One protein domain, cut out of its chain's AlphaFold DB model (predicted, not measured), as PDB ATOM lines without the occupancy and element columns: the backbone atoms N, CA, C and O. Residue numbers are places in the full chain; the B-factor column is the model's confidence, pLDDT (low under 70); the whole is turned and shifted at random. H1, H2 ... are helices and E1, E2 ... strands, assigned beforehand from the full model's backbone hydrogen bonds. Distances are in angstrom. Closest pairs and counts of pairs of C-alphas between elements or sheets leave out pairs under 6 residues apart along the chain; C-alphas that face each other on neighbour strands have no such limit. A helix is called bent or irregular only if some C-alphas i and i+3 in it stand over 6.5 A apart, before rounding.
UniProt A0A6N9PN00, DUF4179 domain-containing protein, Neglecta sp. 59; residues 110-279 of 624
ATOM      1  N   PHE A 110     223.916 217.957 235.175       60.62
ATOM      2  CA  PHE A 110     224.500 219.238 234.755       60.62
ATOM      3  C   PHE A 110     223.531 220.410 234.972       60.62
ATOM      4  O   PHE A 110     223.903 221.395 235.610       60.62
ATOM      5  N   ALA A 111     222.257 220.246 234.602       56.72
ATOM      6  CA  ALA A 111     221.219 221.256 234.803       56.72
ATOM      7  C   ALA A 111     220.939 221.545 236.288       56.72
ATOM      8  O   ALA A 111     220.629 222.672 236.665       56.72
ATOM      9  N   GLN A 112     221.042 220.528 237.151       58.41
ATOM     10  CA  GLN A 112     220.832 220.664 238.601       58.41
ATOM     11  C   GLN A 112     222.022 221.307 239.326       58.41
ATOM     12  O   GLN A 112     221.899 221.730 240.480       58.41
ATOM     13  N   ILE A 113     223.176 221.370 238.663       63.44
ATOM     14  CA  ILE A 113     224.388 222.022 239.156       63.44
ATOM     15  C   ILE A 113     224.475 223.484 238.646       63.44
ATOM     16  O   ILE A 113     225.291 224.263 239.159       63.44
ATOM     17  N   ASN A 114     223.569 223.903 237.743       50.59
ATOM     18  CA  ASN A 114     223.371 225.299 237.319       50.59
ATOM     19  C   ASN A 114     223.152 226.200 238.546       50.59
ATOM     20  O   ASN A 114     222.104 226.172 239.188       50.59
ATOM     21  N   GLY A 115     224.175 226.986 238.900       43.19
ATOM     22  CA  GLY A 115     224.208 227.819 240.110       43.19
ATOM     23  C   GLY A 115     225.470 227.656 240.962       43.19
ATOM     24  O   GLY A 115     225.768 228.539 241.764       43.19
ATOM     25  N   LYS A 116     226.243 226.573 240.772       52.19
ATOM     26  CA  LYS A 116     227.592 226.406 241.362       52.19
ATOM     27  C   LYS A 116     228.726 226.443 240.328       52.19
ATOM     28  O   LYS A 116     229.892 226.335 240.693       52.19
ATOM     29  N   ASN A 117     228.356 226.653 239.063       63.56
ATOM     30  CA  ASN A 117     229.185 227.075 237.932       63.56
ATOM     31  C   ASN A 117     230.443 226.244 237.589       63.56
ATOM     32  O   ASN A 117     231.433 226.839 237.152       63.56
ATOM     33  N   PRO A 118     230.464 224.902 237.699       74.44
ATOM     34  CA  PRO A 118     231.570 224.142 237.126       74.44
ATOM     35  C   PRO A 118     231.585 224.251 235.594       74.44
ATOM     36  O   PRO A 118     230.554 224.450 234.953       74.44
ATOM     37  N   MET A 119     232.742 224.057 234.973       82.62
ATOM     38  CA  MET A 119     232.831 223.862 233.525       82.62
ATOM     39  C   MET A 119     231.830 222.808 233.035       82.62
ATOM     40  O   MET A 119     231.642 221.782 233.688       82.62
ATOM     41  N   GLY A 120     231.208 223.058 231.882       80.31
ATOM     42  CA  GLY A 120     230.172 222.178 231.336       80.31
ATOM     43  C   GLY A 120     228.768 222.367 231.927       80.31
ATOM     44  O   GLY A 120     227.887 221.563 231.653       80.31
ATOM     45  N   THR A 121     228.533 223.437 232.697       78.25
ATOM     46  CA  THR A 121     227.214 223.795 233.268       78.25
ATOM     47  C   THR A 121     226.069 223.718 232.236       78.25
ATOM     48  O   THR A 121     225.019 223.184 232.544       78.25
ATOM     49  N   ASN A 122     226.279 224.165 230.991       85.81
ATOM     50  CA  ASN A 122     225.229 224.194 229.959       85.81
ATOM     51  C   ASN A 122     225.208 222.959 229.029       85.81
ATOM     52  O   ASN A 122     224.557 222.994 227.981       85.81
ATOM     53  N   LEU A 123     225.928 221.878 229.357       87.56
ATOM     54  CA  LEU A 123     226.021 220.689 228.493       87.56
ATOM     55  C   LEU A 123     224.680 219.974 228.297       87.56
ATOM     56  O   LEU A 123     224.472 219.354 227.260       87.56
ATOM     57  N   ASP A 124     223.756 220.103 229.247       83.69
ATOM     58  CA  ASP A 124     222.400 219.545 229.165       83.69
ATOM     59  C   ASP A 124     221.560 220.160 228.033       83.69
ATOM     60  O   ASP A 124     220.562 219.579 227.608       83.69
ATOM     61  N   THR A 125     221.964 221.329 227.528       86.69
ATOM     62  CA  THR A 125     221.308 221.998 226.395       86.69
ATOM     63  C   THR A 125     221.719 221.427 225.034       86.69
ATOM     64  O   THR A 125     221.101 221.764 224.023       86.69
ATOM     65  N   TYR A 126     222.734 220.558 224.995       86.69
ATOM     66  CA  TYR A 126     223.222 219.903 223.786       86.69
ATOM     67  C   TYR A 126     222.644 218.484 223.672       86.69
ATOM     68  O   TYR A 126     222.711 217.693 224.610       86.69
ATOM     69  N   ASP A 127     222.143 218.121 222.488       84.50
ATOM     70  CA  ASP A 127     221.551 216.794 222.219       84.50
ATOM     71  C   ASP A 127     222.582 215.638 222.225       84.50
ATOM     72  O   ASP A 127     222.216 214.471 222.087       84.50
ATOM     73  N   ASP A 128     223.873 215.958 222.354       85.69
ATOM     74  CA  ASP A 128     225.005 215.040 222.200       85.69
ATOM     75  C   ASP A 128     225.552 214.474 223.524       85.69
ATOM     76  O   ASP A 128     226.568 213.776 223.520       85.69
ATOM     77  N   LEU A 129     224.915 214.783 224.656       85.69
ATOM     78  CA  LEU A 129     225.313 214.280 225.970       85.69
ATOM     79  C   LEU A 129     225.089 212.758 226.060       85.69
ATOM     80  O   LEU A 129     223.978 212.264 225.846       85.69
ATOM     81  N   GLU A 130     226.136 211.995 226.388       86.75
ATOM     82  CA  GLU A 130     226.044 210.540 226.505       86.75
ATOM     83  C   GLU A 130     225.514 210.125 227.879       86.75
ATOM     84  O   GLU A 130     226.019 210.545 228.919       86.75
ATOM     85  N   GLN A 131     224.517 209.242 227.875       86.31
ATOM     86  CA  GLN A 131     223.998 208.597 229.081       86.31
ATOM     87  C   GLN A 131     224.836 207.348 229.376       86.31
ATOM     88  O   GLN A 131     224.760 206.353 228.648       86.31
ATOM     89  N   VAL A 132     225.647 207.416 230.430       86.00
ATOM     90  CA  VAL A 132     226.550 206.344 230.867       86.00
ATOM     91  C   VAL A 132     225.821 205.404 231.831       86.00
ATOM     92  O   VAL A 132     225.822 204.187 231.630       86.00
ATOM     93  N   SER A 133     225.180 205.967 232.862       84.06
ATOM     94  CA  SER A 133     224.434 205.263 233.921       84.06
ATOM     95  C   SER A 133     225.157 204.026 234.493       84.06
ATOM     96  O   SER A 133     224.556 202.967 234.716       84.06
ATOM     97  N   GLN A 134     226.467 204.133 234.724       82.94
ATOM     98  CA  GLN A 134     227.312 203.050 235.219       82.94
ATOM     99  C   GLN A 134     227.504 203.125 236.731       82.94
ATOM    100  O   GLN A 134     228.131 204.042 237.252       82.94
ATOM    101  N   VAL A 135     227.045 202.097 237.440       86.81
ATOM    102  CA  VAL A 135     227.293 201.951 238.881       86.81
ATOM    103  C   VAL A 135     228.752 201.549 239.117       86.81
ATOM    104  O   VAL A 135     229.222 200.556 238.556       86.81
ATOM    105  N   ALA A 136     229.453 202.298 239.965       91.31
ATOM    106  CA  ALA A 136     230.812 201.982 240.380       91.31
ATOM    107  C   ALA A 136     230.845 200.702 241.232       91.31
ATOM    108  O   ALA A 136     229.953 200.432 242.043       91.31
ATOM    109  N   LEU A 137     231.901 199.909 241.070       91.12
ATOM    110  CA  LEU A 137     232.179 198.765 241.929       91.12
ATOM    111  C   LEU A 137     232.667 199.276 243.281       91.12
ATOM    112  O   LEU A 137     233.647 200.001 243.326       91.12
ATOM    113  N   ALA A 138     232.010 198.886 244.370       89.31
ATOM    114  CA  ALA A 138     232.452 199.204 245.724       89.31
ATOM    115  C   ALA A 138     233.208 198.015 246.327       89.31
ATOM    116  O   ALA A 138     232.670 196.905 246.391       89.31
ATOM    117  N   GLU A 139     234.436 198.231 246.799       87.19
ATOM    118  CA  GLU A 139     235.178 197.210 247.551       87.19
ATOM    119  C   GLU A 139     234.716 197.092 249.012       87.19
ATOM    120  O   GLU A 139     234.938 196.057 249.648       87.19
ATOM    121  N   GLN A 140     234.076 198.135 249.551       88.56
ATOM    122  CA  GLN A 140     233.605 198.195 250.936       88.56
ATOM    123  C   GLN A 140     232.079 198.320 251.007       88.56
ATOM    124  O   GLN A 140     231.462 199.066 250.252       88.56
ATOM    125  N   ASP A 141     231.468 197.632 251.973       89.00
ATOM    126  CA  ASP A 141     230.042 197.774 252.288       89.00
ATOM    127  C   ASP A 141     229.833 198.961 253.241       89.00
ATOM    128  O   ASP A 141     229.702 198.804 254.456       89.00
ATOM    129  N   SER A 142     229.904 200.172 252.684       90.50
ATOM    130  CA  SER A 142     229.773 201.441 253.418       90.50
ATOM    131  C   SER A 142     228.334 201.971 253.466       90.50
ATOM    132  O   SER A 142     228.056 202.943 254.167       90.50
ATOM    133  N   GLY A 143     227.417 201.364 252.705       91.94
ATOM    134  CA  GLY A 143     226.050 201.851 252.498       91.94
ATOM    135  C   GLY A 143     225.914 202.977 251.466       91.94
ATOM    136  O   GLY A 143     224.788 203.303 251.094       91.94
ATOM    137  N   TYR A 144     227.022 203.534 250.972       94.75
ATOM    138  CA  TYR A 144     227.030 204.509 249.881       94.75
ATOM    139  C   TYR A 144     227.040 203.802 248.524       94.75
ATOM    140  O   TYR A 144     227.621 202.723 248.380       94.75
ATOM    141  N   LYS A 145     226.449 204.432 247.508       93.88
ATOM    142  CA  LYS A 145     226.575 203.996 246.110       93.88
ATOM    143  C   LYS A 145     226.938 205.173 245.231       93.88
ATOM    144  O   LYS A 145     226.501 206.283 245.504       93.88
ATOM    145  N   LEU A 146     227.701 204.905 244.182       92.56
ATOM    146  CA  LEU A 146     228.139 205.907 243.223       92.56
ATOM    147  C   LEU A 146     227.808 205.429 241.811       92.56
ATOM    148  O   LEU A 146     228.119 204.289 241.460       92.56
ATOM    149  N   THR A 147     227.204 206.298 241.013       92.00
ATOM    150  CA  THR A 147     226.843 206.043 239.618       92.00
ATOM    151  C   THR A 147     227.432 207.146 238.755       92.00
ATOM    152  O   THR A 147     227.211 208.317 239.037       92.00
ATOM    153  N   VAL A 148     228.178 206.791 237.711       90.81
ATOM    154  CA  VAL A 148     228.532 207.713 236.626       90.81
ATOM    155  C   VAL A 148     227.294 207.867 235.755       90.81
ATOM    156  O   VAL A 148     226.839 206.875 235.187       90.81
ATOM    157  N   ASP A 149     226.724 209.063 235.690       87.44
ATOM    158  CA  ASP A 149     225.410 209.260 235.073       87.44
ATOM    159  C   ASP A 149     225.530 209.728 233.622       87.44
ATOM    160  O   ASP A 149     225.218 208.972 232.701       87.44
ATOM    161  N   GLU A 150     226.088 210.918 233.414       88.94
ATOM    162  CA  GLU A 150     226.211 211.559 232.104       88.94
ATOM    163  C   GLU A 150     227.676 211.847 231.787       88.94
ATOM    164  O   GLU A 150     228.468 212.109 232.696       88.94
ATOM    165  N   ALA A 151     228.046 211.832 230.505       92.75
ATOM    166  CA  ALA A 151     229.378 212.222 230.066       92.75
ATOM    167  C   ALA A 151     229.396 212.891 228.685       92.75
ATOM    168  O   ALA A 151     228.576 212.609 227.815       92.75
ATOM    169  N   PHE A 152     230.373 213.766 228.471       95.19
ATOM    170  CA  PHE A 152     230.639 214.430 227.200       95.19
ATOM    171  C   PHE A 152     232.144 214.616 227.015       95.19
ATOM    172  O   PHE A 152     232.870 214.808 227.989       95.19
ATOM    173  N   CYS A 153     232.633 214.598 225.777       96.06
ATOM    174  CA  CYS A 153     234.025 214.919 225.490       96.06
ATOM    175  C   CYS A 153     234.136 215.874 224.302       96.06
ATOM    176  O   CYS A 153     233.783 215.510 223.186       96.06
ATOM    177  N   ASP A 154     234.691 217.068 224.526       95.06
ATOM    178  CA  ASP A 154     234.927 218.070 223.472       95.06
ATOM    179  C   ASP A 154     236.302 217.911 222.794       95.06
ATOM    180  O   ASP A 154     236.766 218.812 222.095       95.06
ATOM    181  N   GLY A 155     236.985 216.788 223.032       94.75
ATOM    182  CA  GLY A 155     238.346 216.497 222.570       94.75
ATOM    183  C   GLY A 155     239.453 217.088 223.449       94.75
ATOM    184  O   GLY A 155     240.535 216.509 223.525       94.75
ATOM    185  N   ASN A 156     239.183 218.182 224.165       94.12
ATOM    186  CA  ASN A 156     240.124 218.801 225.103       94.12
ATOM    187  C   ASN A 156     239.864 218.365 226.549       94.12
ATOM    188  O   ASN A 156     240.798 218.228 227.338       94.12
ATOM    189  N   TYR A 157     238.600 218.133 226.892       95.38
ATOM    190  CA  TYR A 157     238.134 217.746 228.213       95.38
ATOM    191  C   TYR A 157     237.132 216.604 228.119       95.38
ATOM    192  O   TYR A 157     236.368 216.493 227.158       95.38
ATOM    193  N   VAL A 158     237.113 215.777 229.160       95.81
ATOM    194  CA  VAL A 158     235.993 214.892 229.467       95.81
ATOM    195  C   VAL A 158     235.213 215.491 230.626       95.81
ATOM    196  O   VAL A 158     235.762 215.724 231.703       95.81
ATOM    197  N   TYR A 159     233.930 215.717 230.394       94.56
ATOM    198  CA  TYR A 159     232.959 216.169 231.375       94.56
ATOM    199  C   TYR A 159     232.123 214.973 231.790       94.56
ATOM    200  O   TYR A 159     231.695 214.211 230.928       94.56
ATOM    201  N   PHE A 160     231.876 214.797 233.080       92.56
ATOM    202  CA  PHE A 160     230.934 213.779 233.535       92.56
ATOM    203  C   PHE A 160     230.322 214.131 234.881       92.56
ATOM    204  O   PHE A 160     230.876 214.927 235.647       92.56
ATOM    205  N   THR A 161     229.190 213.502 235.171       90.88
ATOM    206  CA  THR A 161     228.489 213.615 236.447       90.88
ATOM    207  C   THR A 161     228.546 212.310 237.225       90.88
ATOM    208  O   THR A 161     228.568 211.214 236.661       90.88
ATOM    209  N   LEU A 162     228.581 212.430 238.549       90.44
ATOM    210  CA  LEU A 162     228.412 211.318 239.469       90.44
ATOM    211  C   LEU A 162     227.176 211.566 240.330       90.44
ATOM    212  O   LEU A 162     227.057 212.622 240.951       90.44
ATOM    213  N   GLU A 163     226.301 210.574 240.432       91.81
ATOM    214  CA  GLU A 163     225.255 210.522 241.448       91.81
ATOM    215  C   GLU A 163     225.724 209.644 242.608       91.81
ATOM    216  O   GLU A 163     226.081 208.479 242.419       91.81
ATOM    217  N   MET A 164     225.709 210.187 243.821       93.00
ATOM    218  CA  MET A 164     225.990 209.452 245.044       93.00
ATOM    219  C   MET A 164     224.713 209.285 245.867       93.00
ATOM    220  O   MET A 164     224.143 210.264 246.344       93.00
ATOM    221  N   GLU A 165     224.295 208.039 246.083       93.62
ATOM    222  CA  GLU A 165     223.266 207.696 247.068       93.62
ATOM    223  C   GLU A 165     223.912 207.579 248.453       93.62
ATOM    224  O   GLU A 165     224.888 206.840 248.637       93.62
ATOM    225  N   CYS A 166     223.348 208.276 249.437       93.38
ATOM    226  CA  CYS A 166     223.832 208.294 250.811       93.38
ATOM    227  C   CYS A 166     222.907 207.482 251.744       93.38
ATOM    228  O   CYS A 166     221.682 207.548 251.613       93.38
ATOM    229  N   PRO A 167     223.458 206.728 252.717       94.88
ATOM    230  CA  PRO A 167     222.662 206.055 253.743       94.88
ATOM    231  C   PRO A 167     222.021 207.062 254.711       94.88
ATOM    232  O   PRO A 167     222.517 208.171 254.872       94.88
ATOM    233  N   GLU A 168     220.971 206.660 255.441       93.00
ATOM    234  CA  GLU A 168     220.282 207.539 256.413       93.00
ATOM    235  C   GLU A 168     221.225 208.135 257.474       93.00
ATOM    236  O   GLU A 168     221.012 209.256 257.933       93.00
ATOM    237  N   SER A 169     222.287 207.412 257.852       92.00
ATOM    238  CA  SER A 169     223.298 207.913 258.790       92.00
ATOM    239  C   SER A 169     224.061 209.123 258.253       92.00
ATOM    240  O   SER A 169     224.553 209.914 259.042       92.00
ATOM    241  N   ALA A 170     224.129 209.313 256.933       94.00
ATOM    242  CA  ALA A 170     224.832 210.436 256.327       94.00
ATOM    243  C   ALA A 170     224.174 211.796 256.615       94.00
ATOM    244  O   ALA A 170     224.806 212.828 256.413       94.00
ATOM    245  N   ALA A 171     222.933 211.813 257.115       92.75
ATOM    246  CA  ALA A 171     222.209 213.038 257.444       92.75
ATOM    247  C   ALA A 171     222.852 213.875 258.569       92.75
ATOM    248  O   ALA A 171     222.437 215.012 258.786       92.75
ATOM    249  N   GLU A 172     223.845 213.338 259.288       92.81
ATOM    250  CA  GLU A 172     224.642 214.102 260.257       92.81
ATOM    251  C   GLU A 172     225.700 215.015 259.606       92.81
ATOM    252  O   GLU A 172     226.171 215.961 260.242       92.81
ATOM    253  N   TYR A 173     226.056 214.751 258.345       93.88
ATOM    254  CA  TYR A 173     227.060 215.506 257.602       93.88
ATOM    255  C   TYR A 173     226.427 216.661 256.817       93.88
ATOM    256  O   TYR A 173     225.345 216.535 256.245       93.88
ATOM    257  N   GLU A 174     227.137 217.787 256.749       91.25
ATOM    258  CA  GLU A 174     226.765 218.922 255.895       91.25
ATOM    259  C   GLU A 174     227.241 218.705 254.451       91.25
ATOM    260  O   GLU A 174     226.530 219.045 253.507       91.25
ATOM    261  N   ALA A 175     228.417 218.097 254.261       89.75
ATOM    262  CA  ALA A 175     228.988 217.843 252.940       89.75
ATOM    263  C   ALA A 175     229.787 216.536 252.905       89.75
ATOM    264  O   ALA A 175     230.433 216.173 253.884       89.75
ATOM    265  N   ILE A 176     229.764 215.847 251.762       91.88
ATOM    266  CA  ILE A 176     230.558 214.641 251.496       91.88
ATOM    267  C   ILE A 176     231.127 214.748 250.082       91.88
ATOM    268  O   ILE A 176     230.402 215.107 249.153       91.88
ATOM    269  N   PHE A 177     232.406 214.425 249.910       90.12
ATOM    270  CA  PHE A 177     233.068 214.422 248.604       90.12
ATOM    271  C   PHE A 177     234.152 213.335 248.515       90.12
ATOM    272  O   PHE A 177     234.577 212.803 249.542       90.12
ATOM    273  N   PRO A 178     234.605 212.955 247.303       92.06
ATOM    274  CA  PRO A 178     235.744 212.053 247.146       92.06
ATOM    275  C   PRO A 178     236.988 212.605 247.845       92.06
ATOM    276  O   PRO A 178     237.332 213.769 247.644       92.06
ATOM    277  N   TYR A 179     237.673 211.774 248.639       89.12
ATOM    278  CA  TYR A 179     238.868 212.203 249.365       89.12
ATOM    279  C   TYR A 179     239.931 212.705 248.385       89.12
ATOM    280  O   TYR A 179     240.386 211.974 247.496       89.12
ATOM    281  N   ASN A 180     240.338 213.956 248.566       80.88
ATOM    282  CA  ASN A 180     241.426 214.569 247.828       80.88
ATOM    283  C   ASN A 180     242.432 215.132 248.831       80.88
ATOM    284  O   ASN A 180     242.070 215.586 249.912       80.88
ATOM    285  N   ARG A 181     243.718 215.070 248.495       68.00
ATOM    286  CA  ARG A 181     244.794 215.407 249.427       68.00
ATOM    287  C   ARG A 181     244.679 216.859 249.905       68.00
ATOM    288  O   ARG A 181     244.785 217.784 249.101       68.00
ATOM    289  N   ALA A 182     244.601 217.067 251.220       54.00
ATOM    290  CA  ALA A 182     244.802 218.380 251.823       54.00
ATOM    291  C   ALA A 182     246.295 218.756 251.748       54.00
ATOM    292  O   ALA A 182     247.155 218.052 252.278       54.00
ATOM    293  N   GLY A 183     246.625 219.874 251.093       44.34
ATOM    294  CA  GLY A 183     248.010 220.298 250.818       44.34
ATOM    295  C   GLY A 183     248.911 220.553 252.040       44.34
ATOM    296  O   GLY A 183     250.082 220.880 251.859       44.34
ATOM    297  N   SER A 184     248.404 220.409 253.268       47.22
ATOM    298  CA  SER A 184     249.124 220.663 254.524       47.22
ATOM    299  C   SER A 184     249.656 219.412 255.238       47.22
ATOM    300  O   SER A 184     250.420 219.564 256.192       47.22
ATOM    301  N   LEU A 185     249.304 218.193 254.806       52.09
ATOM    302  CA  LEU A 185     249.761 216.952 255.448       52.09
ATOM    303  C   LEU A 185     251.011 216.368 254.770       52.09
ATOM    304  O   LEU A 185     251.171 216.384 253.541       52.09
ATOM    305  N   SER A 186     251.919 215.842 255.597       53.88
ATOM    306  CA  SER A 186     253.044 215.038 255.124       53.88
ATOM    307  C   SER A 186     252.511 213.715 254.557       53.88
ATOM    308  O   SER A 186     251.552 213.158 255.083       53.88
ATOM    309  N   GLN A 187     253.114 213.203 253.479       54.31
ATOM    310  CA  GLN A 187     252.633 211.997 252.787       54.31
ATOM    311  C   GLN A 187     252.614 210.743 253.690       54.31
ATOM    312  O   GLN A 187     251.933 209.772 253.375       54.31
ATOM    313  N   GLU A 188     253.362 210.748 254.799       57.34
ATOM    314  CA  GLU A 188     253.425 209.634 255.754       57.34
ATOM    315  C   GLU A 188     252.256 209.622 256.758       57.34
ATOM    316  O   GLU A 188     252.021 208.589 257.385       57.34
ATOM    317  N   ASP A 189     251.497 210.719 256.869       64.94
ATOM    318  CA  ASP A 189     250.389 210.879 257.825       64.94
ATOM    319  C   ASP A 189     248.997 210.779 257.166       64.94
ATOM    320  O   ASP A 189     247.980 210.998 257.828       64.94
ATOM    321  N   GLU A 190     248.921 210.471 255.866       70.94
ATOM    322  CA  GLU A 190     247.644 210.421 255.147       70.94
ATOM    323  C   GLU A 190     246.856 209.128 255.425       70.94
ATOM    324  O   GLU A 190     247.398 208.026 255.295       70.94
ATOM    325  N   PRO A 191     245.558 209.231 255.771       77.81
ATOM    326  CA  PRO A 191     244.753 208.071 256.152       77.81
ATOM    327  C   PRO A 191     244.383 207.177 254.958       77.81
ATOM    328  O   PRO A 191     244.181 205.975 255.139       77.81
ATOM    329  N   TYR A 192     244.311 207.740 253.746       84.69
ATOM    330  CA  TYR A 192     243.940 207.049 252.508       84.69
ATOM    331  C   TYR A 192     244.714 207.605 251.309       84.69
ATOM    332  O   TYR A 192     245.262 208.701 251.361       84.69
ATOM    333  N   ALA A 193     244.742 206.850 250.207       87.38
ATOM    334  CA  ALA A 193     245.192 207.381 248.924       87.38
ATOM    335  C   ALA A 193     244.126 208.333 248.339       87.38
ATOM    336  O   ALA A 193     242.933 208.055 248.495       87.38
ATOM    337  N   PRO A 194     244.524 209.428 247.662       89.44
ATOM    338  CA  PRO A 194     243.582 210.356 247.041       89.44
ATOM    339  C   PRO A 194     242.831 209.701 245.879       89.44
ATOM    340  O   PRO A 194     243.348 208.783 245.231       89.44
ATOM    341  N   ALA A 195     241.637 210.217 245.591       91.94
ATOM    342  CA  ALA A 195     240.900 209.881 244.382       91.94
ATOM    343  C   ALA A 195     241.771 210.104 243.135       91.94
ATOM    344  O   ALA A 195     242.491 211.102 243.020       91.94
ATOM    345  N   ARG A 196     241.712 209.164 242.193       93.88
ATOM    346  CA  ARG A 196     242.521 209.163 240.977       93.88
ATOM    347  C   ARG A 196     241.640 208.964 239.757       93.88
ATOM    348  O   ARG A 196     240.810 208.062 239.728       93.88
ATOM    349  N   TYR A 197     241.912 209.764 238.734       93.81
ATOM    350  CA  TYR A 197     241.266 209.681 237.433       93.81
ATOM    351  C   TYR A 197     242.321 209.454 236.349       93.81
ATOM    352  O   TYR A 197     243.426 210.014 236.410       93.81
ATOM    353  N   THR A 198     242.002 208.631 235.356       94.62
ATOM    354  CA  THR A 198     242.822 208.464 234.155       94.62
ATOM    355  C   THR A 198     241.974 208.650 232.904       94.62
ATOM    356  O   THR A 198     240.782 208.356 232.901       94.62
ATOM    357  N   ILE A 199     242.603 209.146 231.840       95.44
ATOM    358  CA  ILE A 199     242.046 209.150 230.486       95.44
ATOM    359  C   ILE A 199     243.041 208.402 229.605       95.44
ATOM    360  O   ILE A 199     244.214 208.780 229.536       95.44
ATOM    361  N   ASN A 200     242.601 207.313 228.974       94.12
ATOM    362  CA  ASN A 200     243.442 206.419 228.173       94.12
ATOM    363  C   ASN A 200     244.714 205.963 228.924       94.12
ATOM    364  O   ASN A 200     245.807 205.892 228.358       94.12
ATOM    365  N   GLY A 201     244.586 205.704 230.230       92.19
ATOM    366  CA  GLY A 201     245.689 205.308 231.113       92.19
ATOM    367  C   GLY A 201     246.628 206.444 231.551       92.19
ATOM    368  O   GLY A 201     247.510 206.220 232.387       92.19
ATOM    369  N   THR A 202     246.449 207.671 231.049       94.31
ATOM    370  CA  THR A 202     247.193 208.850 231.512       94.31
ATOM    371  C   THR A 202     246.501 209.458 232.722       94.31
ATOM    372  O   THR A 202     245.316 209.773 232.677       94.31
ATOM    373  N   VAL A 203     247.243 209.649 233.815       92.88
ATOM    374  CA  VAL A 203     246.705 210.278 235.031       92.88
ATOM    375  C   VAL A 203     246.379 211.739 234.770       92.88
ATOM    376  O   VAL A 203     247.218 212.484 234.260       92.88
ATOM    377  N   THR A 204     245.188 212.148 235.190       91.75
ATOM    378  CA  THR A 204     244.722 213.529 235.108       91.75
ATOM    379  C   THR A 204     244.000 213.926 236.397       91.75
ATOM    380  O   THR A 204     243.640 213.073 237.211       91.75
ATOM    381  N   GLY A 205     243.850 215.226 236.623       87.38
ATOM    382  CA  GLY A 205     243.134 215.784 237.770       87.38
ATOM    383  C   GLY A 205     241.999 216.673 237.288       87.38
ATOM    384  O   GLY A 205     242.075 217.206 236.186       87.38
ATOM    385  N   ALA A 206     240.958 216.832 238.100       86.75
ATOM    386  CA  ALA A 206     239.869 217.735 237.760       86.75
ATOM    387  C   ALA A 206     240.352 219.187 237.740       86.75
ATOM    388  O   ALA A 206     240.934 219.656 238.716       86.75
ATOM    389  N   GLU A 207     240.098 219.884 236.635       85.56
ATOM    390  CA  GLU A 207     240.324 221.331 236.543       85.56
ATOM    391  C   GLU A 207     239.101 222.111 237.025       85.56
ATOM    392  O   GLU A 207     239.225 223.219 237.538       85.56
ATOM    393  N   SER A 208     237.921 221.503 236.946       84.88
ATOM    394  CA  SER A 208     236.696 222.045 237.519       84.88
ATOM    395  C   SER A 208     235.867 220.936 238.152       84.88
ATOM    396  O   SER A 208     235.807 219.817 237.634       84.88
ATOM    397  N   SER A 209     235.186 221.272 239.247       85.38
ATOM    398  CA  SER A 209     234.221 220.397 239.906       85.38
ATOM    399  C   SER A 209     233.041 221.175 240.477       85.38
ATOM    400  O   SER A 209     233.230 222.272 240.999       85.38
ATOM    401  N   GLY A 210     231.845 220.597 240.432       81.44
ATOM    402  CA  GLY A 210     230.637 221.158 241.044       81.44
ATOM    403  C   GLY A 210     229.888 220.127 241.880       81.44
ATOM    404  O   GLY A 210     230.115 218.929 241.740       81.44
ATOM    405  N   LEU A 211     229.006 220.606 242.757       83.00
ATOM    406  CA  LEU A 211     228.255 219.788 243.712       83.00
ATOM    407  C   LEU A 211     226.793 220.243 243.764       83.00
ATOM    408  O   LEU A 211     226.533 221.438 243.866       83.00
ATOM    409  N   THR A 212     225.835 219.333 243.840       83.12
ATOM    410  CA  THR A 212     224.429 219.628 244.158       83.12
ATOM    411  C   THR A 212     223.848 218.565 245.092       83.12
ATOM    412  O   THR A 212     224.489 217.546 245.350       83.12
ATOM    413  N   GLY A 213     222.658 218.814 245.631       83.44
ATOM    414  CA  GLY A 213     222.048 217.976 246.666       83.44
ATOM    415  C   GLY A 213     222.744 218.084 248.026       83.44
ATOM    416  O   GLY A 213     223.591 218.958 248.253       83.44
ATOM    417  N   SER A 214     222.367 217.196 248.944       86.75
ATOM    418  CA  SER A 214     222.906 217.149 250.301       86.75
ATOM    419  C   SER A 214     222.879 215.727 250.881       86.75
ATOM    420  O   SER A 214     221.976 214.945 250.568       86.75
ATOM    421  N   PRO A 215     223.814 215.385 251.793       89.62
ATOM    422  CA  PRO A 215     223.793 214.094 252.485       89.62
ATOM    423  C   PRO A 215     222.460 213.810 253.199       89.62
ATOM    424  O   PRO A 215     221.984 212.675 253.201       89.62
ATOM    425  N   ALA A 216     221.826 214.845 253.764       88.00
ATOM    426  CA  ALA A 216     220.551 214.748 254.477       88.00
ATOM    427  C   ALA A 216     219.354 214.409 253.574       88.00
ATOM    428  O   ALA A 216     218.390 213.798 254.036       88.00
ATOM    429  N   GLU A 217     219.414 214.765 252.291       88.00
ATOM    430  CA  GLU A 217     218.423 214.373 251.281       88.00
ATOM    431  C   GLU A 217     218.670 212.954 250.743       88.00
ATOM    432  O   GLU A 217     217.861 212.433 249.976       88.00
ATOM    433  N   GLY A 218     219.767 212.310 251.158       89.00
ATOM    434  CA  GLY A 218     220.145 210.962 250.741       89.00
ATOM    435  C   GLY A 218     220.754 210.891 249.341       89.00
ATOM    436  O   GLY A 218     221.024 209.790 248.861       89.00
ATOM    437  N   LYS A 219     220.970 212.033 248.678       89.38
ATOM    438  CA  LYS A 219     221.545 212.106 247.334       89.38
ATOM    439  C   LYS A 219     222.440 213.326 247.161       89.38
ATOM    440  O   LYS A 219     222.083 214.435 247.552       89.38
ATOM    441  N   ILE A 220     223.578 213.109 246.510       88.69
ATOM    442  CA  ILE A 220     224.550 214.141 246.152       88.69
ATOM    443  C   ILE A 220     224.897 213.988 244.672       88.69
ATOM    444  O   ILE A 220     225.223 212.892 244.225       88.69
ATOM    445  N   GLY A 221     224.860 215.086 243.923       87.44
ATOM    446  CA  GLY A 221     225.343 215.151 242.546       87.44
ATOM    447  C   GLY A 221     226.711 215.820 242.484       87.44
ATOM    448  O   GLY A 221     226.918 216.856 243.111       87.44
ATOM    449  N   LEU A 222     227.641 215.255 241.722       87.50
ATOM    450  CA  LEU A 222     228.965 215.817 241.456       87.50
ATOM    451  C   LEU A 222     229.131 216.002 239.948       87.50
ATOM    452  O   LEU A 222     228.701 215.145 239.186       87.50
ATOM    453  N   ALA A 223     229.790 217.071 239.515       88.62
ATOM    454  CA  ALA A 223     230.228 217.250 238.130       88.62
ATOM    455  C   ALA A 223     231.737 217.453 238.092       88.62
ATOM    456  O   ALA A 223     232.279 218.133 238.964       88.62
ATOM    457  N   TYR A 224     232.395 216.909 237.073       90.00
ATOM    458  CA  TYR A 224     233.833 217.028 236.857       90.00
ATOM    459  C   TYR A 224     234.143 217.414 235.416       90.00
ATOM    460  O   TYR A 224     233.487 216.939 234.494       90.00
ATOM    461  N   ALA A 225     235.190 218.221 235.236       92.44
ATOM    462  CA  ALA A 225     235.864 218.419 233.958       92.44
ATOM    463  C   ALA A 225     237.330 217.993 234.093       92.44
ATOM    464  O   ALA A 225     238.095 218.578 234.870       92.44
ATOM    465  N   LEU A 226     237.711 216.955 233.352       93.31
ATOM    466  CA  LEU A 226     239.059 216.402 233.326       93.31
ATOM    467  C   LEU A 226     239.742 216.761 232.002       93.31
ATOM    468  O   LEU A 226     239.210 216.411 230.951       93.31
ATOM    469  N   PRO A 227     240.923 217.395 232.011       93.88
ATOM    470  CA  PRO A 227     241.660 217.679 230.790       93.88
ATOM    471  C   PRO A 227     242.191 216.373 230.192       93.88
ATOM    472  O   PRO A 227     242.783 215.539 230.896       93.88
ATOM    473  N   VAL A 228     242.025 216.221 228.882       93.81
ATOM    474  CA  VAL A 228     242.650 215.163 228.089       93.81
ATOM    475  C   VAL A 228     244.136 215.497 227.967       93.81
ATOM    476  O   VAL A 228     244.521 216.560 227.481       93.81
ATOM    477  N   ARG A 229     244.996 214.612 228.478       87.94
ATOM    478  CA  ARG A 229     246.447 214.827 228.551       87.94
ATOM    479  C   ARG A 229     247.205 213.631 227.999       87.94
ATOM    480  O   ARG A 229     246.802 212.489 228.193       87.94
ATOM    481  N   GLY A 230     248.381 213.920 227.442       75.44
ATOM    482  CA  GLY A 230     249.343 212.921 226.986       75.44
ATOM    483  C   GLY A 230     248.998 212.336 225.615       75.44
ATOM    484  O   GLY A 230     247.893 211.866 225.389       75.44
ATOM    485  N   GLY A 231     249.980 212.319 224.712       79.19
ATOM    486  CA  GLY A 231     249.792 211.824 223.345       79.19
ATOM    487  C   GLY A 231     249.188 212.861 222.394       79.19
ATOM    488  O   GLY A 231     249.217 214.059 222.672       79.19
ATOM    489  N   GLU A 232     248.720 212.387 221.239       84.06
ATOM    490  CA  GLU A 232     247.939 213.185 220.288       84.06
ATOM    491  C   GLU A 232     246.508 213.350 220.825       84.06
ATOM    492  O   GLU A 232     245.965 212.415 221.416       84.06
ATOM    493  N   MET A 233     245.920 214.540 220.654       90.06
ATOM    494  CA  MET A 233     244.533 214.788 221.062       90.06
ATOM    495  C   MET A 233     243.584 213.922 220.227       90.06
ATOM    496  O   MET A 233     243.797 213.820 219.015       90.06
ATOM    497  N   PRO A 234     242.558 213.314 220.840       92.69
ATOM    498  CA  PRO A 234     241.683 212.397 220.136       92.69
ATOM    499  C   PRO A 234     240.786 213.149 219.145       92.69
ATOM    500  O   PRO A 234     240.330 214.267 219.401       92.69
ATOM    501  N   GLU A 235     240.542 212.534 217.993       93.44
ATOM    502  CA  GLU A 235     239.741 213.127 216.921       93.44
ATOM    503  C   GLU A 235     238.234 212.902 217.132       93.44
ATOM    504  O   GLU A 235     237.791 212.019 217.867       93.44
ATOM    505  N   ASN A 236     237.412 213.692 216.438       96.12
ATOM    506  CA  ASN A 236     235.958 213.549 216.472       96.12
ATOM    507  C   ASN A 236     235.505 212.125 216.101       96.12
ATOM    508  O   ASN A 236     235.827 211.622 215.022       96.12
ATOM    509  N   GLY A 237     234.687 211.513 216.953       95.19
ATOM    510  CA  GLY A 237     234.192 210.145 216.806       95.19
ATOM    511  C   GLY A 237     235.118 209.063 217.371       95.19
ATOM    512  O   GLY A 237     234.718 207.897 217.403       95.19
ATOM    513  N   GLU A 238     236.330 209.410 217.817       96.12
ATOM    514  CA  GLU A 238     237.158 208.497 218.605       96.12
ATOM    515  C   GLU A 238     236.572 208.301 220.003       96.12
ATOM    516  O   GLU A 238     235.752 209.086 220.473       96.12
ATOM    517  N   LYS A 239     236.986 207.230 220.678       95.75
ATOM    518  CA  LYS A 239     236.580 206.948 222.051       95.75
ATOM    519  C   LYS A 239     237.737 207.178 222.999       95.75
ATOM    520  O   LYS A 239     238.854 206.741 222.725       95.75
ATOM    521  N   VAL A 240     237.439 207.796 224.131       95.94
ATOM    522  CA  VAL A 240     238.351 207.895 225.267       95.94
ATOM    523  C   VAL A 240     237.836 207.024 226.404       95.94
ATOM    524  O   VAL A 240     236.641 207.020 226.695       95.94
ATOM    525  N   THR A 241     238.730 206.271 227.035       96.62
ATOM    526  CA  THR A 241     238.418 205.464 228.219       96.62
ATOM    527  C   THR A 241     238.766 206.262 229.465       96.62
ATOM    528  O   THR A 241     239.908 206.704 229.612       96.62
ATOM    529  N   VAL A 242     237.797 206.430 230.358       96.44
ATOM    530  CA  VAL A 242     237.969 207.068 231.662       96.44
ATOM    531  C   VAL A 242     237.964 205.994 232.736       96.44
ATOM    532  O   VAL A 242     237.020 205.210 232.816       96.44
ATOM    533  N   GLU A 243     238.990 205.984 233.581       96.69
ATOM    534  CA  GLU A 243     239.034 205.136 234.775       96.69
ATOM    535  C   GLU A 243     239.023 206.022 236.023       96.69
ATOM    536  O   GLU A 243     239.721 207.039 236.095       96.69
ATOM    537  N   MET A 244     238.243 205.625 237.022       95.50
ATOM    538  CA  MET A 244     238.084 206.324 238.291       95.50
ATOM    539  C   MET A 244     238.321 205.357 239.445       95.50
ATOM    540  O   MET A 244     237.667 204.322 239.512       95.50
ATOM    541  N   SER A 245     239.189 205.760 240.374       95.50
ATOM    542  CA  SER A 245     239.463 205.067 241.635       95.50
ATOM    543  C   SER A 245     239.268 206.038 242.796       95.50
ATOM    544  O   SER A 245     239.977 207.042 242.901       95.50
ATOM    545  N   ILE A 246     238.297 205.766 243.667       95.31
ATOM    546  CA  ILE A 246     237.987 206.565 244.861       95.31
ATOM    547  C   ILE A 246     238.084 205.651 246.090       95.31
ATOM    548  O   ILE A 246     237.121 204.966 246.439       95.31
ATOM    549  N   PRO A 247     239.232 205.636 246.788       95.06
ATOM    550  CA  PRO A 247     239.428 204.761 247.943       95.06
ATOM    551  C   PRO A 247     238.532 205.116 249.138       95.06
ATOM    552  O   PRO A 247     238.014 204.228 249.822       95.06
ATOM    553  N   ALA A 248     238.336 206.412 249.387       95.44
ATOM    554  CA  ALA A 248     237.571 206.926 250.517       95.44
ATOM    555  C   ALA A 248     236.817 208.216 250.159       95.44
ATOM    556  O   ALA A 248     237.177 208.925 249.218       95.44
ATOM    557  N   LEU A 249     235.784 208.518 250.943       94.56
ATOM    558  CA  LEU A 249     235.097 209.807 250.969       94.56
ATOM    559  C   LEU A 249     235.561 210.615 252.183       94.56
ATOM    560  O   LEU A 249     235.913 210.042 253.216       94.56
ATOM    561  N   GLU A 250     235.515 211.932 252.062       92.81
ATOM    562  CA  GLU A 250     235.725 212.887 253.145       92.81
ATOM    563  C   GLU A 250     234.383 213.542 253.493       92.81
ATOM    564  O   GLU A 250     233.705 214.098 252.625       92.81
ATOM    565  N   ALA A 251     233.964 213.412 254.753       93.38
ATOM    566  CA  ALA A 251     232.661 213.841 255.243       93.38
ATOM    567  C   ALA A 251     232.814 214.935 256.307       93.38
ATOM    568  O   ALA A 251     233.471 214.747 257.334       93.38
ATOM    569  N   HIS A 252     232.191 216.084 256.062       91.81
ATOM    570  CA  HIS A 252     232.290 217.278 256.890       91.81
ATOM    571  C   HIS A 252     231.010 217.523 257.672       91.81
ATOM    572  O   HIS A 252     229.901 217.472 257.139       91.81
ATOM    573  N   TYR A 253     231.186 217.855 258.944       91.75
ATOM    574  CA  TYR A 253     230.105 218.276 259.820       91.75
ATOM    575  C   TYR A 253     229.834 219.765 259.680       91.75
ATOM    576  O   TYR A 253     230.733 220.537 259.344       91.75
ATOM    577  N   GLY A 254     228.611 220.170 260.012       87.88
ATOM    578  CA  GLY A 254     228.234 221.569 259.923       87.88
ATOM    579  C   GLY A 254     228.692 222.455 261.071       87.88
ATOM    580  O   GLY A 254     229.113 221.990 262.139       87.88
ATOM    581  N   LYS A 255     228.621 223.770 260.840       83.62
ATOM    582  CA  LYS A 255     229.062 224.781 261.812       83.62
ATOM    583  C   LYS A 255     228.293 224.618 263.130       83.62
ATOM    584  O   LYS A 255     227.070 224.722 263.165       83.62
ATOM    585  N   GLY A 256     229.022 224.385 264.223       81.88
ATOM    586  CA  GLY A 256     228.457 224.141 265.559       81.88
ATOM    587  C   GLY A 256     228.499 222.680 266.017       81.88
ATOM    588  O   GLY A 256     228.196 222.408 267.178       81.88
ATOM    589  N   HIS A 257     228.915 221.749 265.155       89.44
ATOM    590  CA  HIS A 257     229.220 220.379 265.559       89.44
ATOM    591  C   HIS A 257     230.599 220.285 266.235       89.44
ATOM    592  O   HIS A 257     231.538 220.972 265.833       89.44
ATOM    593  N   GLU A 258     230.758 219.395 267.220       87.94
ATOM    594  CA  GLU A 258     232.026 219.228 267.958       87.94
ATOM    595  C   GLU A 258     233.201 218.804 267.056       87.94
ATOM    596  O   GLU A 258     234.350 219.138 267.329       87.94
ATOM    597  N   LYS A 259     232.897 218.126 265.944       85.31
ATOM    598  CA  LYS A 259     233.860 217.696 264.920       85.31
ATOM    599  C   LYS A 259     233.920 218.607 263.687       85.31
ATOM    600  O   LYS A 259     234.442 218.194 262.663       85.31
ATOM    601  N   TYR A 260     233.397 219.833 263.739       82.88
ATOM    602  CA  TYR A 260     233.406 220.741 262.577       82.88
ATOM    603  C   TYR A 260     234.793 220.872 261.911       82.88
ATOM    604  O   TYR A 260     234.907 220.871 260.691       82.88
ATOM    605  N   ALA A 261     235.858 220.927 262.720       82.94
ATOM    606  CA  ALA A 261     237.236 221.072 262.248       82.94
ATOM    607  C   ALA A 261     237.933 219.747 261.875       82.94
ATOM    608  O   ALA A 261     239.109 219.757 261.519       82.94
ATOM    609  N   THR A 262     237.266 218.598 262.007       85.94
ATOM    610  CA  THR A 262     237.872 217.285 261.750       85.94
ATOM    611  C   THR A 262     236.903 216.426 260.946       85.94
ATOM    612  O   THR A 262     235.919 215.943 261.512       85.94
ATOM    613  N   PRO A 263     237.155 216.232 259.642       89.12
ATOM    614  CA  PRO A 263     236.295 215.403 258.816       89.12
ATOM    615  C   PRO A 263     236.392 213.930 259.221       89.12
ATOM    616  O   PRO A 263     237.413 213.472 259.744       89.12
ATOM    617  N   ASP A 264     235.327 213.180 258.953       92.19
ATOM    618  CA  ASP A 264     235.380 211.724 258.979       92.19
ATOM    619  C   ASP A 264     235.812 211.207 257.597       92.19
ATOM    620  O   ASP A 264     235.381 211.714 256.561       92.19
ATOM    621  N   TYR A 265     236.625 210.152 257.586       93.19
ATOM    622  CA  TYR A 265     237.024 209.460 256.363       93.19
ATOM    623  C   TYR A 265     236.279 208.132 256.250       93.19
ATOM    624  O   TYR A 265     236.358 207.289 257.147       93.19
ATOM    625  N   ILE A 266     235.560 207.942 255.145       94.50
ATOM    626  CA  ILE A 266     234.679 206.792 254.924       94.50
ATOM    627  C   ILE A 266     235.288 205.913 253.826       94.50
ATOM    628  O   ILE A 266     235.284 206.316 252.664       94.50
ATOM    629  N   PRO A 267     235.801 204.710 254.141       95.12
ATOM    630  CA  PRO A 267     236.292 203.776 253.131       95.12
ATOM    631  C   PRO A 267     235.160 203.316 252.219       95.12
ATOM    632  O   PRO A 267     234.139 202.825 252.702       95.12
ATOM    633  N   VAL A 268     235.359 203.427 250.907       95.62
ATOM    634  CA  VAL A 268     234.366 203.005 249.906       95.62
ATOM    635  C   VAL A 268     234.976 202.113 248.828       95.62
ATOM    636  O   VAL A 268     234.369 201.105 248.466       95.62
ATOM    637  N   GLY A 269     236.196 202.428 248.376       95.19
ATOM    638  CA  GLY A 269     236.874 201.707 247.297       95.19
ATOM    639  C   GLY A 269     236.036 201.656 246.023       95.19
ATOM    640  O   GLY A 269     235.788 200.567 245.518       95.19
ATOM    641  N   PHE A 270     235.516 202.802 245.574       96.88
ATOM    642  CA  PHE A 270     234.749 202.873 244.335       96.88
ATOM    643  C   PHE A 270     235.676 202.823 243.123       96.88
ATOM    644  O   PHE A 270     236.587 203.640 243.011       96.88
ATOM    645  N   GLU A 271     235.389 201.918 242.193       97.12
ATOM    646  CA  GLU A 271     236.087 201.772 240.917       97.12
ATOM    647  C   GLU A 271     235.082 201.824 239.758       97.12
ATOM    648  O   GLU A 271     234.065 201.123 239.772       97.12
ATOM    649  N   ALA A 272     235.355 202.634 238.737       95.19
ATOM    650  CA  ALA A 272     234.556 202.684 237.514       95.19
ATOM    651  C   ALA A 272     235.444 202.847 236.275       95.19
ATOM    652  O   ALA A 272     236.471 203.517 236.323       95.19
ATOM    653  N   GLU A 273     235.012 202.260 235.163       96.50
ATOM    654  CA  GLU A 273     235.654 202.375 233.851       96.50
ATOM    655  C   GLU A 273     234.560 202.547 232.798       96.50
ATOM    656  O   GLU A 273     233.727 201.652 232.651       96.50
ATOM    657  N   PHE A 274     234.561 203.670 232.084       94.69
ATOM    658  CA  PHE A 274     233.577 203.978 231.045       94.69
ATOM    659  C   PHE A 274     234.246 204.578 229.806       94.69
ATOM    660  O   PHE A 274     235.350 205.115 229.870       94.69
ATOM    661  N   GLU A 275     233.577 204.476 228.660       95.44
ATOM    662  CA  GLU A 275     234.018 205.102 227.413       95.44
ATOM    663  C   GLU A 275     233.136 206.307 227.097       95.44
ATOM    664  O   GLU A 275     231.929 206.259 227.318       95.44
ATOM    665  N   VAL A 276     233.737 207.349 226.527       95.38
ATOM    666  CA  VAL A 276     233.032 208.527 226.009       95.38
ATOM    667  C   VAL A 276     233.490 208.762 224.576       95.38
ATOM    668  O   VAL A 276     234.687 208.686 224.282       95.38
ATOM    669  N   THR A 277     232.555 209.018 223.669       96.50
ATOM    670  CA  THR A 277     232.859 209.381 222.285       96.50
ATOM    671  C   THR A 277     233.186 210.866 222.217       96.50
ATOM    672  O   THR A 277     232.463 211.720 222.722       96.50
ATOM    673  N   VAL A 278     234.295 211.190 221.568       97.12
ATOM    674  CA  VAL A 278     234.717 212.565 221.330       97.12
ATOM    675  C   VAL A 278     233.768 213.214 220.332       97.12
ATOM    676  O   VAL A 278     233.575 212.699 219.229       97.12
ATOM    677  N   ASN A 279     233.216 214.367 220.696       95.75
ATOM    678  CA  ASN A 279     232.370 215.180 219.841       95.75
ATOM    679  C   ASN A 279     232.878 216.626 219.792       95.75
ATOM    680  O   ASN A 279     232.630 217.428 220.687       95.75
TER     681      ASN A 279
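This is residues 110 to 279 of the 624 residues of the protein "DUF4179 domain-containing protein" of Neglecta sp. 59 (UniProt A0A6N9PN00). Two twisted sheets stand face to face as a sandwich, their strands crossed at 42 degrees: E1, E2, E3, E8 and E7 make one layer, and the long bent hairpin E9 and E10, with E4 and E5 beside E9 and E6 beside E5, makes the other. Residues 183 to 189 stick out from this body, and the short H1 only grazes the first sheet. The printed part has 170 residues with two named helices and ten named strands, in the order H1 E1 E2 E3 H2 E4 E5 E6 E7 E8 E9 E10, and its class is mostly strand. The first sheet runs E1 E2 E3 E8 E7, antiparallel, and the second is branched, its pairs antiparallel; the whole is compact, with a radius of gyration of the C-alphas of 16.2 A and spans of 52 by 36 by 28 A.

H1, residues 110 to 113, comes closest to E7, residues 208 to 214, at the C-alphas of Ile 113 and Thr 212, 5.5 A apart. E1, residues 130 to 135, E2, residues 145 to 153, and E3, residues 157 to 165, form a meander, each strand the antiparallel neighbour of the one before, with N 132 and O 149 at 2.8 A and N 147 and O 163 at 2.8 A, within hydrogen-bond range. E8, residues 219 to 227, is antiparallel to E3, with N 162 and O 222 at 2.8 A, and forms a hairpin with E7, with N 212 and O 221 at 2.8 A. H2, residues 168 to 172, is on neither sheet; it has 0 of 1 O i to N i+4 pairs and 1 of 2 O i to N i+3 pairs within range, and H1 is too short for an O i to N i+4 pair. Beside E9, residues 239 to 252, E4, residues 175 to 178, and E5, residues 196 to 199, lie on one side and E10, residues 264 to 277, on the other side; N 177 and O 250 are 3.0 A apart, N 198 and O 243 2.9 A, N 244 and O 272 2.8 A. E6, residues 202 to 204, forms a hairpin with E5, with N 202 and O 199 at 2.9 A. Between the sheets, the closest C-alphas of E2 and E10 are those of Phe 152 and Val 276, 6.5 A apart.

H1 begins at C-alpha 110, (224.500, 219.238, 234.755). E2 is 24.5 A long, E3 26.0 A and E8 26.6 A. E9, 36.6 A, bends by 64 degrees at residue 247; E10, 36.9 A, bends by 65 degrees at residue 267 and ends at C-alpha 277, (232.859, 209.381, 222.285).

The C-alphas of Gly 237 and Glu 258, the two farthest apart, are 52.0 A apart. The printed part has no cut. The links H1 to E1, E4 to E5, E8 to E9 and E9 to E10 are long. The mean pLDDT of the printed part is 86.7, and residues 110 to 117 and 181 to 189 are under 70.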